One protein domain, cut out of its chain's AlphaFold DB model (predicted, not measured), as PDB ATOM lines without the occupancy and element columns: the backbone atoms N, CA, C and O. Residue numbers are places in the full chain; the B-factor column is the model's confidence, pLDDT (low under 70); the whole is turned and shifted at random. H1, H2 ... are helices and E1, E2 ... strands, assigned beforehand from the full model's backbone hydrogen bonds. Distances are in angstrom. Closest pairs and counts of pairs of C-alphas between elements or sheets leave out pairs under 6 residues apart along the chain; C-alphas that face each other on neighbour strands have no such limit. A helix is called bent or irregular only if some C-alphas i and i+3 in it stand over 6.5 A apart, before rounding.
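Overview. This is residues 53 to 132 of the 158 residues of the protein "Ribonuclease P 40kDa subunit" of Glarea lozoyensis (strain ATCC 20868 / MF5171) (UniProt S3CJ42). A long, bent ribbon of two antiparallel strands, E1 and E2, is joined by one helix, H1, whose last residues, 89 to 94, come near it, with long loops before and after the helix. The loop at residues 70 to 77 sticks out as the free turn before H1, and residues 95 to 120 make the other long loop, between H1 and E2. The printed part has 80 residues with one named helix and two named strands, in the order E1, H1, E2; the class is mixed, helices and strands, with 37 residues, under half, in named elements. The whole is only just loose, close to compact, with a radius of gyration of the C-alphas of 14.4 A, and it spans 42 by 35 by 22 A.

Along the chain. E1 is residues 53 to 62, 21.3 A from first to last C-alpha, and begins at C-alpha 53 at (156.692, 125.074, 125.228). H1 is residues 78 to 94, 24.1 A long, beginning at C-alpha 78 at (130.311, 127.524, 148.172). E2 is residues 121 to 130, 26.9 A long, and ends at C-alpha 130 at (150.957, 125.729, 122.733). E1 bends by 78 degrees at residue 59, and E2 bends by 56 degrees at residue 124.

Arrangement. E1 and E2 are antiparallel neighbours, with 154 degrees between their directions. The C-alphas of Thr 59 and Gly 124, where the two strands bend, face each other at 4.5 A. N 53 and O 129 are within hydrogen-bond range at 2.8 A, and at the other end of the pair N 62 and O 121 are so at 2.9 A. H1 and E2 are near each other, with 5 pairs of C-alphas within 10 A. H1 and E1 have 3 pairs of C-alphas within 10 A. In H1 every O i to N i+4 pair is within hydrogen-bond range.

Size, cuts and confidence. The two C-alphas farthest apart are those of Pro 73 and Gly 132, at 42.9 A. Residues 70 to 77 stand free, and without them the body of 72 residues spans 35 by 29 by 22 A. The links from E1 to H1, 15 residues, and from H1 to E2, 26 residues, are both long. The printed part has no cut. The mean pLDDT of the printed part is 83.6, and the model's confidence is low, under 70, at residues 69 to 76 and 118 to 119.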
ATOM      1  N   MET A  53     155.784 124.616 124.193       94.25
ATOM      2  CA  MET A  53     156.692 125.074 125.228       94.25
ATOM      3  C   MET A  53     156.424 124.254 126.488       94.25
ATOM      4  O   MET A  53     155.296 124.234 126.980       94.25
ATOM      5  N   VAL A  54     157.451 123.573 126.988       94.50
ATOM      6  CA  VAL A  54     157.368 122.721 128.179       94.50
ATOM      7  C   VAL A  54     158.199 123.348 129.291       94.50
ATOM      8  O   VAL A  54     159.365 123.687 129.090       94.50
ATOM      9  N   ILE A  55     157.590 123.505 130.460       91.44
ATOM     10  CA  ILE A  55     158.253 123.874 131.709       91.44
ATOM     11  C   ILE A  55     158.077 122.692 132.655       91.44
ATOM     12  O   ILE A  55     156.956 122.373 133.057       91.44
ATOM     13  N   GLU A  56     159.180 122.029 132.974       88.50
ATOM     14  CA  GLU A  56     159.184 120.810 133.778       88.50
ATOM     15  C   GLU A  56     159.566 121.085 135.232       88.50
ATOM     16  O   GLU A  56     160.268 122.051 135.536       88.50
ATOM     17  N   ASN A  57     159.163 120.165 136.111       79.88
ATOM     18  CA  ASN A  57     159.741 119.962 137.439       79.88
ATOM     19  C   ASN A  57     159.734 121.195 138.356       79.88
ATOM     20  O   ASN A  57     160.640 121.362 139.175       79.88
ATOM     21  N   PHE A  58     158.703 122.038 138.271       84.38
ATOM     22  CA  PHE A  58     158.490 123.067 139.286       84.38
ATOM     23  C   PHE A  58     157.611 122.509 140.406       84.38
ATOM     24  O   PHE A  58     156.642 121.793 140.162       84.38
ATOM     25  N   THR A  59     157.979 122.807 141.651       88.69
ATOM     26  CA  THR A  59     157.212 122.383 142.826       88.69
ATOM     27  C   THR A  59     156.269 123.496 143.234       88.69
ATOM     28  O   THR A  59     156.703 124.608 143.544       88.69
ATOM     29  N   CYS A  60     154.981 123.190 143.256       87.88
ATOM     30  CA  CYS A  60     153.958 124.140 143.646       87.88
ATOM     31  C   CYS A  60     153.000 123.540 144.659       87.88
ATOM     32  O   CYS A  60     152.858 122.323 144.806       87.88
ATOM     33  N   ASP A  61     152.321 124.452 145.320       88.50
ATOM     34  CA  ASP A  61     151.240 124.177 146.233       88.50
ATOM     35  C   ASP A  61     149.968 123.906 145.412       88.50
ATOM     36  O   ASP A  61     149.432 124.797 144.748       88.50
ATOM     37  N   VAL A  62     149.542 122.636 145.395       88.19
ATOM     38  CA  VAL A  62     148.393 122.146 144.621       88.19
ATOM     39  C   VAL A  62     147.165 122.043 145.527       88.19
ATOM     40  O   VAL A  62     147.211 121.324 146.537       88.19
ATOM     41  N   PRO A  63     146.070 122.748 145.199       89.31
ATOM     42  CA  PRO A  63     144.866 122.717 146.007       89.31
ATOM     43  C   PRO A  63     144.098 121.406 145.796       89.31
ATOM     44  O   PRO A  63     144.374 120.628 144.881       89.31
ATOM     45  N   ASN A  64     143.113 121.148 146.652       85.12
ATOM     46  CA  ASN A  64     142.245 119.988 146.486       85.12
ATOM     47  C   ASN A  64     141.248 120.231 145.342       85.12
ATOM     48  O   ASN A  64     140.440 121.149 145.426       85.12
ATOM     49  N   PHE A  65     141.282 119.387 144.309       85.12
ATOM     50  CA  PHE A  65     140.379 119.469 143.155       85.12
ATOM     51  C   PHE A  65     138.969 118.909 143.412       85.12
ATOM     52  O   PHE A  65     138.125 118.935 142.512       85.12
ATOM     53  N   ARG A  66     138.692 118.388 144.614       83.00
ATOM     54  CA  ARG A  66     137.358 117.920 144.987       83.00
ATOM     55  C   ARG A  66     136.453 119.112 145.282       83.00
ATOM     56  O   ARG A  66     136.592 119.761 146.318       83.00
ATOM     57  N   ALA A  67     135.511 119.361 144.378       79.12
ATOM     58  CA  ALA A  67     134.489 120.377 144.574       79.12
ATOM     59  C   ALA A  67     133.602 120.043 145.792       79.12
ATOM     60  O   ALA A  67     133.341 118.864 146.057       79.12
ATOM     61  N   PRO A  68     133.110 121.054 146.528       75.12
ATOM     62  CA  PRO A  68     132.124 120.861 147.582       75.12
ATOM     63  C   PRO A  68     130.763 120.514 146.951       75.12
ATOM     64  O   PRO A  68     129.938 121.380 146.688       75.12
ATOM     65  N   THR A  69     130.544 119.237 146.639       66.31
ATOM     66  CA  THR A  69     129.283 118.709 146.074       66.31
ATOM     67  C   THR A  69     128.460 117.898 147.079       66.31
ATOM     68  O   THR A  69     127.323 117.526 146.787       66.31
ATOM     69  N   ASP A  70     128.994 117.642 148.275       61.03
ATOM     70  CA  ASP A  70     128.330 116.835 149.297       61.03
ATOM     71  C   ASP A  70     127.226 117.654 150.014       61.03
ATOM     72  O   ASP A  70     127.503 118.463 150.893       61.03
ATOM     73  N   ASN A  71     125.955 117.390 149.677       56.22
ATOM     74  CA  ASN A  71     124.742 117.782 150.428       56.22
ATOM     75  C   ASN A  71     124.452 119.284 150.600       56.22
ATOM     76  O   ASN A  71     123.936 119.704 151.638       56.22
ATOM     77  N   ILE A  72     124.709 120.086 149.575       55.88
ATOM     78  CA  ILE A  72     124.446 121.523 149.621       55.88
ATOM     79  C   ILE A  72     123.090 121.820 148.941       55.88
ATOM     80  O   ILE A  72     122.861 121.350 147.820       55.88
ATOM     81  N   PRO A  73     122.140 122.543 149.579       59.09
ATOM     82  CA  PRO A  73     120.940 123.015 148.887       59.09
ATOM     83  C   PRO A  73     121.367 123.846 147.672       59.09
ATOM     84  O   PRO A  73     122.372 124.534 147.737       59.09
ATOM     85  N   ALA A  74     120.616 123.779 146.571       58.81
ATOM     86  CA  ALA A  74     121.003 124.207 145.215       58.81
ATOM     87  C   ALA A  74     121.484 125.673 145.006       58.81
ATOM     88  O   ALA A  74     121.585 126.109 143.864       58.81
ATOM     89  N   ASN A  75     121.731 126.447 146.065       57.44
ATOM     90  CA  ASN A  75     122.057 127.866 146.046       57.44
ATOM     91  C   ASN A  75     123.000 128.314 147.190       57.44
ATOM     92  O   ASN A  75     122.932 129.472 147.599       57.44
ATOM     93  N   ASP A  76     123.820 127.431 147.762       65.06
ATOM     94  CA  ASP A  76     124.899 127.880 148.657       65.06
ATOM     95  C   ASP A  76     126.089 128.312 147.791       65.06
ATOM     96  O   ASP A  76     126.508 127.569 146.900       65.06
ATOM     97  N   GLY A  77     126.596 129.527 147.998       73.62
ATOM     98  CA  GLY A  77     127.650 130.144 147.176       73.62
ATOM     99  C   GLY A  77     128.979 129.379 147.169       73.62
ATOM    100  O   GLY A  77     129.855 129.690 146.372       73.62
ATOM    101  N   ASP A  78     129.111 128.337 147.987       80.44
ATOM    102  CA  ASP A  78     130.311 127.524 148.172       80.44
ATOM    103  C   ASP A  78     130.899 126.959 146.869       80.44
ATOM    104  O   ASP A  78     132.120 126.913 146.710       80.44
ATOM    105  N   PHE A  79     130.063 126.528 145.915       83.94
ATOM    106  CA  PHE A  79     130.569 126.043 144.623       83.94
ATOM    107  C   PHE A  79     131.079 127.184 143.736       83.94
ATOM    108  O   PHE A  79     132.059 127.007 143.007       83.94
ATOM    109  N   GLU A  80     130.419 128.342 143.779       86.50
ATOM    110  CA  GLU A  80     130.846 129.534 143.045       86.50
ATOM    111  C   GLU A  80     132.182 130.034 143.597       86.50
ATOM    112  O   GLU A  80     133.134 130.161 142.829       86.50
ATOM    113  N   ASP A  81     132.289 130.182 144.918       86.56
ATOM    114  CA  ASP A  81     133.517 130.582 145.606       86.56
ATOM    115  C   ASP A  81     134.659 129.605 145.309       86.56
ATOM    116  O   ASP A  81     135.733 130.026 144.883       86.56
ATOM    117  N   TYR A  82     134.415 128.292 145.408       86.88
ATOM    118  CA  TYR A  82     135.387 127.264 145.017       86.88
ATOM    119  C   TYR A  82     135.837 127.406 143.556       86.88
ATOM    120  O   TYR A  82     137.024 127.282 143.244       86.88
ATOM    121  N   SER A  83     134.895 127.651 142.642       88.12
ATOM    122  CA  SER A  83     135.184 127.776 141.211       88.12
ATOM    123  C   SER A  83     136.018 129.018 140.909       88.12
ATOM    124  O   SER A  83     136.947 128.949 140.100       88.12
ATOM    125  N   VAL A  84     135.714 130.139 141.568       90.94
ATOM    126  CA  VAL A  84     136.474 131.391 141.471       90.94
ATOM    127  C   VAL A  84     137.885 131.190 142.013       90.94
ATOM    128  O   VAL A  84     138.852 131.463 141.306       90.94
ATOM    129  N   ASP A  85     138.009 130.618 143.206       89.75
ATOM    130  CA  ASP A  85     139.280 130.309 143.860       89.75
ATOM    131  C   ASP A  85     140.178 129.406 142.993       89.75
ATOM    132  O   ASP A  85     141.378 129.659 142.818       89.75
ATOM    133  N   MET A  86     139.598 128.363 142.392       90.94
ATOM    134  CA  MET A  86     140.307 127.474 141.467       90.94
ATOM    135  C   MET A  86     140.732 128.184 140.191       90.94
ATOM    136  O   MET A  86     141.858 127.995 139.722       90.94
ATOM    137  N   TYR A  87     139.850 129.004 139.621       92.44
ATOM    138  CA  TYR A  87     140.160 129.787 138.434       92.44
ATOM    139  C   TYR A  87     141.308 130.767 138.693       92.44
ATOM    140  O   TYR A  87     142.236 130.846 137.885       92.44
ATOM    141  N   GLU A  88     141.294 131.470 139.828       91.88
ATOM    142  CA  GLU A  88     142.372 132.377 140.219       91.88
ATOM    143  C   GLU A  88     143.706 131.638 140.352       91.88
ATOM    144  O   GLU A  88     144.721 132.079 139.806       91.88
ATOM    145  N   TRP A  89     143.718 130.478 141.009       91.50
ATOM    146  CA  TRP A  89     144.932 129.673 141.126       91.50
ATOM    147  C   TRP A  89     145.448 129.174 139.771       91.50
ATOM    148  O   TRP A  89     146.646 129.290 139.484       91.50
ATOM    149  N   LEU A  90     144.563 128.700 138.889       92.44
ATOM    150  CA  LEU A  90     144.930 128.329 137.519       92.44
ATOM    151  C   LEU A  90     145.478 129.530 136.737       92.44
ATOM    152  O   LEU A  90     146.450 129.391 135.994       92.44
ATOM    153  N   ALA A  91     144.925 130.728 136.925       92.69
ATOM    154  CA  ALA A  91     145.457 131.940 136.314       92.69
ATOM    155  C   ALA A  91     146.881 132.247 136.811       92.69
ATOM    156  O   ALA A  91     147.758 132.570 136.006       92.69
ATOM    157  N   LEU A  92     147.163 132.068 138.106       91.44
ATOM    158  CA  LEU A  92     148.515 132.212 138.656       91.44
ATOM    159  C   LEU A  92     149.493 131.180 138.066       91.44
ATOM    160  O   LEU A  92     150.623 131.545 137.733       91.44
ATOM    161  N   MET A  93     149.059 129.929 137.865       90.31
ATOM    162  CA  MET A  93     149.826 128.891 137.152       90.31
ATOM    163  C   MET A  93     150.131 129.295 135.702       90.31
ATOM    164  O   MET A  93     151.263 129.173 135.212       90.31
ATOM    165  N   LEU A  94     149.129 129.819 134.995       90.69
ATOM    166  CA  LEU A  94     149.279 130.288 133.618       90.69
ATOM    167  C   LEU A  94     150.243 131.474 133.520       90.69
ATOM    168  O   LEU A  94     151.027 131.525 132.572       90.69
ATOM    169  N   LEU A  95     150.269 132.351 134.521       90.75
ATOM    170  CA  LEU A  95     151.220 133.461 134.624       90.75
ATOM    171  C   LEU A  95     152.606 133.048 135.143       90.75
ATOM    172  O   LEU A  95     153.507 133.880 135.158       90.75
ATOM    173  N   GLN A  96     152.791 131.790 135.563       87.38
ATOM    174  CA  GLN A  96     154.001 131.324 136.260       87.38
ATOM    175  C   GLN A  96     154.337 132.197 137.475       87.38
ATOM    176  O   GLN A  96     155.498 132.515 137.735       87.38
ATOM    177  N   SER A  97     153.305 132.628 138.199       88.88
ATOM    178  CA  SER A  97     153.479 133.501 139.350       88.88
ATOM    179  C   SER A  97     154.280 132.782 140.442       88.88
ATOM    180  O   SER A  97     153.879 131.684 140.849       88.88
ATOM    181  N   PRO A  98     155.343 133.404 140.994       86.75
ATOM    182  CA  PRO A  98     156.102 132.835 142.107       86.75
ATOM    183  C   PRO A  98     155.232 132.498 143.319       86.75
ATOM    184  O   PRO A  98     155.562 131.586 144.061       86.75
ATOM    185  N   ARG A  99     154.077 133.167 143.458       85.56
ATOM    186  CA  ARG A  99     153.071 132.995 144.526       85.56
ATOM    187  C   ARG A  99     152.500 131.590 144.675       85.56
ATOM    188  O   ARG A  99     151.748 131.316 145.601       85.56
ATOM    189  N   THR A 100     152.795 130.731 143.719       84.56
ATOM    190  CA  THR A 100     152.319 129.356 143.687       84.56
ATOM    191  C   THR A 100     153.414 128.348 144.004       84.56
ATOM    192  O   THR A 100     153.124 127.174 144.231       84.56
ATOM    193  N   PHE A 101     154.671 128.788 144.019       86.19
ATOM    194  CA  PHE A 101     155.802 127.950 144.369       86.19
ATOM    195  C   PHE A 101     155.869 127.776 145.878       86.19
ATOM    196  O   PHE A 101     155.632 128.710 146.640       86.19
ATOM    197  N   LYS A 102     156.268 126.577 146.300       80.38
ATOM    198  CA  LYS A 102     156.413 126.239 147.718       80.38
ATOM    199  C   LYS A 102     157.395 127.159 148.454       80.38
ATOM    200  O   LYS A 102     157.210 127.467 149.627       80.38
ATOM    201  N   ASP A 103     158.451 127.576 147.762       82.62
ATOM    202  CA  ASP A 103     159.534 128.370 148.346       82.62
ATOM    203  C   ASP A 103     159.262 129.881 148.321       82.62
ATOM    204  O   ASP A 103     160.174 130.672 148.583       82.62
ATOM    205  N   ASP A 104     158.037 130.301 147.996       84.56
ATOM    206  CA  ASP A 104     157.677 131.712 148.016       84.56
ATOM    207  C   ASP A 104     157.746 132.296 149.435       84.56
ATOM    208  O   ASP A 104     157.336 131.690 150.425       84.56
ATOM    209  N   ARG A 105     158.293 133.508 149.531       84.69
ATOM    210  CA  ARG A 105     158.514 134.233 150.795       84.69
ATOM    211  C   ARG A 105     157.940 135.643 150.775       84.69
ATOM    212  O   ARG A 105     158.244 136.429 151.670       84.69
ATOM    213  N   ILE A 106     157.167 135.997 149.748       85.88
ATOM    214  CA  ILE A 106     156.527 137.311 149.676       85.88
ATOM    215  C   ILE A 106     155.579 137.476 150.873       85.88
ATOM    216  O   ILE A 106     154.751 136.605 151.159       85.88
ATOM    217  N   ASP A 107     155.707 138.622 151.541       85.31
ATOM    218  CA  ASP A 107     154.912 138.998 152.706       85.31
ATOM    219  C   ASP A 107     153.401 138.903 152.394       85.31
ATOM    220  O   ASP A 107     152.938 139.516 151.422       85.31
ATOM    221  N   PRO A 108     152.610 138.166 153.196       82.50
ATOM    222  CA  PRO A 108     151.161 138.065 153.028       82.50
ATOM    223  C   PRO A 108     150.410 139.406 153.032       82.50
ATOM    224  O   PRO A 108     149.317 139.497 152.470       82.50
ATOM    225  N   LEU A 109     150.971 140.455 153.642       84.81
ATOM    226  CA  LEU A 109     150.414 141.812 153.598       84.81
ATOM    227  C   LEU A 109     150.571 142.465 152.218       84.81
ATOM    228  O   LEU A 109     149.786 143.344 151.871       84.81
ATOM    229  N   LEU A 110     151.560 142.036 151.426       86.19
ATOM    230  CA  LEU A 110     151.822 142.541 150.075       86.19
ATOM    231  C   LEU A 110     151.110 141.723 148.995       86.19
ATOM    232  O   LEU A 110     150.736 142.267 147.957       86.19
ATOM    233  N   SER A 111     150.905 140.424 149.217       84.38
ATOM    234  CA  SER A 111     150.147 139.573 148.301       84.38
ATOM    235  C   SER A 111     149.402 138.477 149.050       84.38
ATOM    236  O   SER A 111     149.961 137.801 149.910       84.38
ATOM    237  N   ARG A 112     148.137 138.262 148.678       82.94
ATOM    238  CA  ARG A 112     147.275 137.211 149.247       82.94
ATOM    239  C   ARG A 112     147.006 136.059 148.284       82.94
ATOM    240  O   ARG A 112     146.403 135.075 148.688       82.94
ATOM    241  N   CYS A 113     147.473 136.171 147.043       82.44
ATOM    242  CA  CYS A 113     147.363 135.122 146.038       82.44
ATOM    243  C   CYS A 113     148.088 133.870 146.542       82.44
ATOM    244  O   CYS A 113     149.287 133.950 146.830       82.44
ATOM    245  N   ARG A 114     147.353 132.765 146.688       80.69
ATOM    246  CA  ARG A 114     147.825 131.465 147.179       80.69
ATOM    247  C   ARG A 114     146.928 130.354 146.634       80.69
ATOM    248  O   ARG A 114     145.858 130.641 146.106       80.69
ATOM    249  N   ALA A 115     147.356 129.104 146.779       84.81
ATOM    250  CA  ALA A 115     146.496 127.966 146.484       84.81
ATOM    251  C   ALA A 115     145.249 127.968 147.394       84.81
ATOM    252  O   ALA A 115     145.382 128.238 148.594       84.81
ATOM    253  N   PRO A 116     144.054 127.702 146.842       84.69
ATOM    254  CA  PRO A 116     142.819 127.697 147.611       84.69
ATOM    255  C   PRO A 116     142.693 126.476 148.525       84.69
ATOM    256  O   PRO A 116     143.261 125.410 148.275       84.69
ATOM    257  N   GLY A 117     141.907 126.638 149.590       74.56
ATOM    258  CA  GLY A 117     141.654 125.605 150.594       74.56
ATOM    259  C   GLY A 117     142.629 125.592 151.780       74.56
ATOM    260  O   GLY A 117     143.607 126.334 151.849       74.56
ATOM    261  N   ILE A 118     142.309 124.749 152.767       65.81
ATOM    262  CA  ILE A 118     143.060 124.613 154.032       65.81
ATOM    263  C   ILE A 118     144.164 123.550 153.907       65.81
ATOM    264  O   ILE A 118     145.208 123.653 154.550       65.81
ATOM    265  N   SER A 119     143.946 122.533 153.070       68.25
ATOM    266  CA  SER A 119     144.901 121.459 152.803       68.25
ATOM    267  C   SER A 119     145.488 121.619 151.407       68.25
ATOM    268  O   SER A 119     144.795 121.410 150.410       68.25
ATOM    269  N   VAL A 120     146.770 121.953 151.348       77.94
ATOM    270  CA  VAL A 120     147.521 122.069 150.103       77.94
ATOM    271  C   VAL A 120     148.614 121.009 150.102       77.94
ATOM    272  O   VAL A 120     149.275 120.796 151.119       77.94
ATOM    273  N   THR A 121     148.781 120.316 148.977       83.50
ATOM    274  CA  THR A 121     149.837 119.310 148.820       83.50
ATOM    275  C   THR A 121     150.899 119.852 147.880       83.50
ATOM    276  O   THR A 121     150.588 120.267 146.765       83.50
ATOM    277  N   SER A 122     152.162 119.840 148.307       85.62
ATOM    278  CA  SER A 122     153.257 120.203 147.412       85.62
ATOM    279  C   SER A 122     153.516 119.059 146.432       85.62
ATOM    280  O   SER A 122     153.843 117.948 146.851       85.62
ATOM    281  N   SER A 123     153.393 119.337 145.137       87.00
ATOM    282  CA  SER A 123     153.640 118.363 144.072       87.00
ATOM    283  C   SER A 123     154.493 118.968 142.960       87.00
ATOM    284  O   SER A 123     154.516 120.186 142.765       87.00
ATOM    285  N   GLY A 124     155.223 118.108 142.248       89.06
ATOM    286  CA  GLY A 124     155.937 118.487 141.035       89.06
ATOM    287  C   GLY A 124     154.963 118.548 139.865       89.06
ATOM    288  O   GLY A 124     154.310 117.551 139.564       89.06
ATOM    289  N   LEU A 125     154.867 119.700 139.207       89.31
ATOM    290  CA  LEU A 125     154.023 119.884 138.032       89.31
ATOM    291  C   LEU A 125     154.848 120.081 136.760       89.31
ATOM    292  O   LEU A 125     155.998 120.529 136.773       89.31
ATOM    293  N   VAL A 126     154.200 119.762 135.640       90.69
ATOM    294  CA  VAL A 126     154.668 120.066 134.290       90.69
ATOM    295  C   VAL A 126     153.637 120.973 133.638       90.69
ATOM    296  O   VAL A 126     152.445 120.668 133.620       90.69
ATOM    297  N   LYS A 127     154.097 122.092 133.084       91.19
ATOM    298  CA  LYS A 127     153.266 123.004 132.305       91.19
ATOM    299  C   LYS A 127     153.636 122.866 130.841       91.19
ATOM    300  O   LYS A 127     154.782 123.102 130.464       91.19
ATOM    301  N   VAL A 128     152.645 122.548 130.017       93.00
ATOM    302  CA  VAL A 128     152.786 122.534 128.561       93.00
ATOM    303  C   VAL A 128     151.921 123.640 127.972       93.00
ATOM    304  O   VAL A 128     150.770 123.819 128.359       93.00
ATOM    305  N   THR A 129     152.483 124.437 127.072       93.44
ATOM    306  CA  THR A 129     151.798 125.565 126.436       93.44
ATOM    307  C   THR A 129     152.022 125.520 124.934       93.44
ATOM    308  O   THR A 129     153.155 125.570 124.468       93.44
ATOM    309  N   TRP A 130     150.934 125.477 124.170       93.50
ATOM    310  CA  TRP A 130     150.957 125.729 122.733       93.50
ATOM    311  C   TRP A 130     150.446 127.141 122.482       93.50
ATOM    312  O   TRP A 130     149.370 127.506 122.950       93.50
ATOM    313  N   GLN A 131     151.209 127.935 121.734       92.56
ATOM    314  CA  GLN A 131     150.848 129.309 121.400       92.56
ATOM    315  C   GLN A 131     150.903 129.512 119.888       92.56
ATOM    316  O   GLN A 131     151.916 129.230 119.250       92.56
ATOM    317  N   GLY A 132     149.814 130.028 119.320       91.44
ATOM    318  CA  GLY A 132     149.726 130.355 117.901       91.44
ATOM    319  C   GLY A 132     148.311 130.219 117.350       91.44
ATOM    320  O   GLY A 132     147.332 130.259 118.094       91.44
TER     321      GLY A 132